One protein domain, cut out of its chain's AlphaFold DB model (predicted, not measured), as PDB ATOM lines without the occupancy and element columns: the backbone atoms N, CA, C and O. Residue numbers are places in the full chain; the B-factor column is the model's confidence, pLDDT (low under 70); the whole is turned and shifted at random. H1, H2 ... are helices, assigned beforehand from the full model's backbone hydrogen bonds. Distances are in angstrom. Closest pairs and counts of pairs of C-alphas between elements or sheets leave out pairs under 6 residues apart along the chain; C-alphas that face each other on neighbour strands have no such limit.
ATOM      1  N   MET A  43     174.160 180.011 165.400       81.88
ATOM      2  CA  MET A  43     173.732 180.152 164.006       81.88
ATOM      3  C   MET A  43     174.295 181.415 163.340       81.88
ATOM      4  O   MET A  43     174.823 181.315 162.232       81.88
ATOM      5  N   THR A  44     174.221 182.580 163.991       80.25
ATOM      6  CA  THR A  44     174.756 183.840 163.448       80.25
ATOM      7  C   THR A  44     176.280 183.844 163.408       80.25
ATOM      8  O   THR A  44     176.835 184.265 162.398       80.25
ATOM      9  N   TRP A  45     176.965 183.292 164.419       86.44
ATOM     10  CA  TRP A  45     178.423 183.104 164.392       86.44
ATOM     11  C   TRP A  45     178.861 182.227 163.211       86.44
ATOM     12  O   TRP A  45     179.764 182.604 162.466       86.44
ATOM     13  N   MET A  46     178.183 181.094 162.973       83.12
ATOM     14  CA  MET A  46     178.489 180.214 161.834       83.12
ATOM     15  C   MET A  46     178.321 180.930 160.489       83.12
ATOM     16  O   MET A  46     179.144 180.744 159.598       83.12
ATOM     17  N   LEU A  47     177.264 181.733 160.341       79.31
ATOM     18  CA  LEU A  47     176.974 182.486 159.119       79.31
ATOM     19  C   LEU A  47     177.967 183.635 158.896       79.31
ATOM     20  O   LEU A  47     178.441 183.812 157.779       79.31
ATOM     21  N   ALA A  48     178.335 184.365 159.951       80.81
ATOM     22  CA  ALA A  48     179.369 185.393 159.884       80.81
ATOM     23  C   ALA A  48     180.731 184.783 159.518       80.81
ATOM     24  O   ALA A  48     181.426 185.299 158.643       80.81
ATOM     25  N   LEU A  81     182.216 169.942 157.023       58.47
ATOM     26  CA  LEU A  81     182.870 169.314 158.168       58.47
ATOM     27  C   LEU A  81     183.652 170.324 159.022       58.47
ATOM     28  O   LEU A  81     183.720 170.162 160.241       58.47
ATOM     29  N   CYS A  82     184.209 171.374 158.412       69.12
ATOM     30  CA  CYS A  82     185.088 172.331 159.077       69.12
ATOM     31  C   CYS A  82     184.306 173.292 159.987       69.12
ATOM     32  O   CYS A  82     184.485 173.248 161.205       69.12
ATOM     33  N   LEU A  83     183.362 174.072 159.438       77.19
ATOM     34  CA  LEU A  83     182.560 175.046 160.205       77.19
ATOM     35  C   LEU A  83     181.793 174.402 161.373       77.19
ATOM     36  O   LEU A  83     181.753 174.945 162.478       77.19
ATOM     37  N   ALA A  84     181.218 173.213 161.159       78.19
ATOM     38  CA  ALA A  84     180.503 172.484 162.206       78.19
ATOM     39  C   ALA A  84     181.429 171.988 163.333       78.19
ATOM     40  O   ALA A  84     180.963 171.827 164.459       78.19
ATOM     41  N   THR A  85     182.717 171.767 163.052       78.31
ATOM     42  CA  THR A  85     183.727 171.383 164.052       78.31
ATOM     43  C   THR A  85     184.283 172.610 164.777       78.31
ATOM     44  O   THR A  85     184.376 172.596 166.003       78.31
ATOM     45  N   GLN A  86     184.556 173.705 164.057       79.44
ATOM     46  CA  GLN A  86     184.988 174.980 164.642       79.44
ATOM     47  C   GLN A  86     183.957 175.519 165.649       79.44
ATOM     48  O   GLN A  86     184.317 175.845 166.775       79.44
ATOM     49  N   ALA A  87     182.662 175.490 165.321       81.94
ATOM     50  CA  ALA A  87     181.604 175.917 166.246       81.94
ATOM     51  C   ALA A  87     181.491 175.058 167.527       81.94
ATOM     52  O   ALA A  87     180.932 175.509 168.527       81.94
ATOM     53  N   ILE A  88     181.996 173.818 167.522       83.06
ATOM     54  CA  ILE A  88     182.042 172.961 168.720       83.06
ATOM     55  C   ILE A  88     183.244 173.321 169.601       83.06
ATOM     56  O   ILE A  88     183.132 173.237 170.823       83.06
ATOM     57  N   ALA A  89     184.356 173.746 168.993       80.81
ATOM     58  CA  ALA A  89     185.518 174.275 169.705       80.81
ATOM     59  C   ALA A  89     185.249 175.664 170.314       80.81
ATOM     60  O   ALA A  89     185.701 175.923 171.425       80.81
ATOM     61  N   GLU A  90     184.468 176.508 169.631       81.94
ATOM     62  CA  GLU A  90     184.099 177.858 170.088       81.94
ATOM     63  C   GLU A  90     183.039 177.843 171.209       81.94
ATOM     64  O   GLU A  90     183.138 178.573 172.195       81.94
ATOM     65  N   PHE A  91     182.024 176.970 171.107       82.56
ATOM     66  CA  PHE A  91     180.902 176.906 172.059       82.56
ATOM     67  C   PHE A  91     180.827 175.583 172.860       82.56
ATOM     68  O   PHE A  91     179.741 175.002 172.992       82.56
ATOM     69  N   PRO A  92     181.927 175.075 173.456       75.12
ATOM     70  CA  PRO A  92     181.980 173.726 174.033       75.12
ATOM     71  C   PRO A  92     180.997 173.545 175.198       75.12
ATOM     72  O   PRO A  92     180.472 172.453 175.425       75.12
ATOM     73  N   HIS A  93     180.652 174.632 175.895       74.88
ATOM     74  CA  HIS A  93     179.664 174.631 176.972       74.88
ATOM     75  C   HIS A  93     178.246 174.228 176.510       74.88
ATOM     76  O   HIS A  93     177.506 173.662 177.321       74.88
ATOM     77  N   LEU A  94     177.896 174.442 175.229       77.69
ATOM     78  CA  LEU A  94     176.634 174.028 174.589       77.69
ATOM     79  C   LEU A  94     176.698 172.618 173.966       77.69
ATOM     80  O   LEU A  94     175.661 172.060 173.581       77.69
ATOM     81  N   PHE A  95     177.889 172.027 173.855       77.94
ATOM     82  CA  PHE A  95     178.167 170.784 173.129       77.94
ATOM     83  C   PHE A  95     178.757 169.710 174.060       77.94
ATOM     84  O   PHE A  95     179.864 169.217 173.877       77.94
ATOM     85  N   ARG A  96     177.978 169.307 175.074       66.19
ATOM     86  CA  ARG A  96     178.384 168.321 176.100       66.19
ATOM     87  C   ARG A  96     178.036 166.856 175.768       66.19
ATOM     88  O   ARG A  96     177.944 166.027 176.668       66.19
ATOM     89  N   GLY A  97     177.769 166.538 174.499       69.94
ATOM     90  CA  GLY A  97     177.553 165.165 174.027       69.94
ATOM     91  C   GLY A  97     178.849 164.473 173.586       69.94
ATOM     92  O   GLY A  97     179.942 165.011 173.732       69.94
ATOM     93  N   SER A  98     178.730 163.284 172.984       74.19
ATOM     94  CA  SER A  98     179.849 162.689 172.239       74.19
ATOM     95  C   SER A  98     180.171 163.523 170.992       74.19
ATOM     96  O   SER A  98     179.281 164.174 170.439       74.19
ATOM     97  N   ALA A  99     181.414 163.468 170.497       67.94
ATOM     98  CA  ALA A  99     181.844 164.237 169.323       67.94
ATOM     99  C   ALA A  99     180.892 164.071 168.119       67.94
ATOM    100  O   ALA A  99     180.462 165.057 167.525       67.94
ATOM    101  N   GLN A 100     180.453 162.838 167.838       69.12
ATOM    102  CA  GLN A 100     179.489 162.545 166.773       69.12
ATOM    103  C   GLN A 100     178.096 163.155 167.027       69.12
ATOM    104  O   GLN A 100     177.442 163.609 166.086       69.12
ATOM    105  N   ALA A 101     177.624 163.185 168.278       70.94
ATOM    106  CA  ALA A 101     176.342 163.796 168.634       70.94
ATOM    107  C   ALA A 101     176.404 165.332 168.559       70.94
ATOM    108  O   ALA A 101     175.486 165.956 168.025       70.94
ATOM    109  N   ASN A 102     177.506 165.930 169.021       79.75
ATOM    110  CA  ASN A 102     177.775 167.361 168.909       79.75
ATOM    111  C   ASN A 102     177.866 167.789 167.440       79.75
ATOM    112  O   ASN A 102     177.153 168.702 167.030       79.75
ATOM    113  N   TYR A 103     178.642 167.066 166.628       77.00
ATOM    114  CA  TYR A 103     178.760 167.295 165.187       77.00
ATOM    115  C   TYR A 103     177.399 167.223 164.484       77.00
ATOM    116  O   TYR A 103     177.050 168.100 163.696       77.00
ATOM    117  N   MET A 104     176.572 166.227 164.821       75.75
ATOM    118  CA  MET A 104     175.213 166.087 164.286       75.75
ATOM    119  C   MET A 104     174.232 167.159 164.798       75.75
ATOM    120  O   MET A 104     173.222 167.403 164.135       75.75
ATOM    121  N   LYS A 105     174.503 167.806 165.939       81.69
ATOM    122  CA  LYS A 105     173.746 168.956 166.465       81.69
ATOM    123  C   LYS A 105     174.150 170.244 165.733       81.69
ATOM    124  O   LYS A 105     173.286 170.891 165.147       81.69
ATOM    125  N   ALA A 106     175.447 170.548 165.664       79.81
ATOM    126  CA  ALA A 106     175.998 171.691 164.929       79.81
ATOM    127  C   ALA A 106     175.632 171.648 163.429       79.81
ATOM    128  O   ALA A 106     175.110 172.617 162.886       79.81
ATOM    129  N   SER A 107     175.771 170.483 162.786       77.25
ATOM    130  CA  SER A 107     175.410 170.262 161.372       77.25
ATOM    131  C   SER A 107     173.911 170.394 161.061       77.25
ATOM    132  O   SER A 107     173.537 170.475 159.890       77.25
ATOM    133  N   ARG A 108     173.032 170.355 162.075       77.75
ATOM    134  CA  ARG A 108     171.608 170.701 161.913       77.75
ATOM    135  C   ARG A 108     171.424 172.206 162.012       77.75
ATOM    136  O   ARG A 108     170.841 172.782 161.103       77.75
ATOM    137  N   TRP A 109     171.993 172.827 163.043       81.44
ATOM    138  CA  TRP A 109     171.892 174.269 163.262       81.44
ATOM    139  C   TRP A 109     172.442 175.083 162.078       81.44
ATOM    140  O   TRP A 109     171.788 176.028 161.659       81.44
ATOM    141  N   TRP A 110     173.542 174.657 161.447       77.56
ATOM    142  CA  TRP A 110     174.070 175.294 160.227       77.56
ATOM    143  C   TRP A 110     173.145 175.186 158.995       77.56
ATOM    144  O   TRP A 110     173.140 176.050 158.122       77.56
ATOM    145  N   LYS A 111     172.331 174.126 158.896       70.62
ATOM    146  CA  LYS A 111     171.329 174.013 157.817       70.62
ATOM    147  C   LYS A 111     170.119 174.889 158.099       70.62
ATOM    148  O   LYS A 111     169.644 175.592 157.217       70.62
ATOM    149  N   GLU A 112     169.654 174.846 159.341       70.44
ATOM    150  CA  GLU A 112     168.518 175.628 159.819       70.44
ATOM    151  C   GLU A 112     168.814 177.140 159.773       70.44
ATOM    152  O   GLU A 112     167.902 177.908 159.497       70.44
ATOM    153  N   SER A 113     170.067 177.580 159.957       68.50
ATOM    154  CA  SER A 113     170.455 178.995 159.835       68.50
ATOM    155  C   SER A 113     170.405 179.509 158.393       68.50
ATOM    156  O   SER A 113     169.894 180.599 158.143       68.50
ATOM    157  N   ARG A 114     170.854 178.703 157.421       61.72
ATOM    158  CA  ARG A 114     170.702 179.003 155.988       61.72
ATOM    159  C   ARG A 114     169.232 179.001 155.551       61.72
ATOM    160  O   ARG A 114     168.844 179.881 154.789       61.72
ATOM    161  N   GLU A 115     168.407 178.085 156.070       56.59
ATOM    162  CA  GLU A 115     166.944 178.108 155.870       56.59
ATOM    163  C   GLU A 115     166.271 179.339 156.516       56.59
ATOM    164  O   GLU A 115     165.256 179.801 156.005       56.59
ATOM    165  N   TYR A 116     166.833 179.888 157.600       55.25
ATOM    166  CA  TYR A 116     166.302 181.061 158.310       55.25
ATOM    167  C   TYR A 116     166.595 182.400 157.607       55.25
ATOM    168  O   TYR A 116     165.822 183.339 157.767       55.25
ATOM    169  N   ILE A 117     167.684 182.497 156.829       50.84
ATOM    170  CA  ILE A 117     168.063 183.730 156.107       50.84
ATOM    171  C   ILE A 117     167.632 183.717 154.635       50.84
ATOM    172  O   ILE A 117     167.118 184.717 154.144       50.84
ATOM    173  N   TYR A 118     167.811 182.603 153.917       45.16
ATOM    174  CA  TYR A 118     167.567 182.546 152.467       45.16
ATOM    175  C   TYR A 118     166.160 182.056 152.082       45.16
ATOM    176  O   TYR A 118     165.920 181.708 150.926       45.16
ATOM    177  N   GLY A 119     165.215 182.016 153.027       37.59
ATOM    178  CA  GLY A 119     163.841 181.602 152.755       37.59
ATOM    179  C   GLY A 119     162.824 182.202 153.720       37.59
ATOM    180  O   GLY A 119     162.882 181.985 154.926       37.59
ATOM    181  N   THR A 120     161.806 182.868 153.175       40.38
ATOM    182  CA  THR A 120     160.615 183.369 153.887       40.38
ATOM    183  C   THR A 120     159.654 182.231 154.278       40.38
ATOM    184  O   THR A 120     158.456 182.261 154.010       40.38
ATOM    185  N   ALA A 121     160.186 181.177 154.909       33.62
ATOM    186  CA  ALA A 121     159.471 179.942 155.229       33.62
ATOM    187  C   ALA A 121     160.024 179.257 156.496       33.62
ATOM    188  O   ALA A 121     160.467 178.107 156.460       33.62
ATOM    189  N   ALA A 122     159.976 179.952 157.636       30.28
ATOM    190  CA  ALA A 122     160.460 179.452 158.923       30.28
ATOM    191  C   ALA A 122     159.758 178.142 159.360       30.28
ATOM    192  O   ALA A 122     158.697 178.147 159.988       30.28
ATOM    193  N   ARG A 123     160.373 176.983 159.079       34.81
ATOM    194  CA  ARG A 123     159.901 175.645 159.499       34.81
ATOM    195  C   ARG A 123     160.223 175.335 160.970       34.81
ATOM    196  O   ARG A 123     160.749 174.278 161.321       34.81
TER     197      ARG A 123
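AT A GLANCE: This is residues 43 to 48 and 81 to 123 of the 1191 residues of an uncharacterized protein of Aphanomyces invadans (UniProt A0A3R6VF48). One long helix, H3, makes the longest part, and two shorter helices, H2 and H1, lie across the same side of it, H2 over its first half and H1 farther toward its end. A link, residues 91 to 98, of which 92 to 94 are a helical run too short to bear a name, joins H2 to H3, and a short tail, residues 118 to 123, follows the end of H3. The printed part has 49 residues with three named helices in the order H1, H2, H3 and no named strand; the class is all helix, with 35 of the 49 residues in helices. It is only just compact, close to loose, with a radius of gyration of the C-alphas of 11.2 A, and its C-alphas span 33 by 20 by 19 A, an elongated outline.

IN THESE COORDINATES: H3, residues 99 to 117, begins with C-alpha 99 at (181.844, 164.237, 169.323) and ends with C-alpha 117 at (168.063, 183.730, 156.107), 27.3 A away. H2, residues 81 to 90, is 14.7 A from first to last C-alpha. H1, residues 43 to 48, is 8.7 A long by the same measure and begins with C-alpha 43 at (173.732, 180.152, 164.006).

HOW THE PARTS SIT: H3 touches H2 with its residues 102 to 110 alone; the closest C-alphas of the two, those of Ala 106 and Ala 84, are 5.3 A apart. The lines of H2 and H3 are about perpendicular, at 78 degrees. H3 touches H1 with its residues 109 to 114 alone; the closest C-alphas, those of Ser 113 and Met 43, are 5.4 A apart. The lines of H1 and H3 are only just about perpendicular, at 71 degrees. H1 and H2 only just touch, with 3 pairs of C-alphas within 8 A; the closest, those of Met 46 and Leu 83, are 6.8 A apart. Their lines are also only just about perpendicular, at 71 degrees. The helix packing is mostly crossed: of these three pairs, 0 are at a shallow tilt. Each O i to N i+4 pair is within hydrogen-bond range in H1, against 5 of 6 in H2 and 12 of 15 in H3.

THE WHOLE: The two C-alphas farthest apart, those of Ser 98 and Thr 120, are 33.7 A apart. Residues 49 to 80 are cut out and not printed; they make the link across the cut from H1 to H2, and C-alphas 48 and 81 are 16.5 A apart across it. The link from H2 to H3, with 8 residues, is short but not tight. The mean pLDDT of the printed part is 70.0, and 17 residues are under 70: residues 81 to 82, 96 to 97, 99 to 100 and 113 to 123.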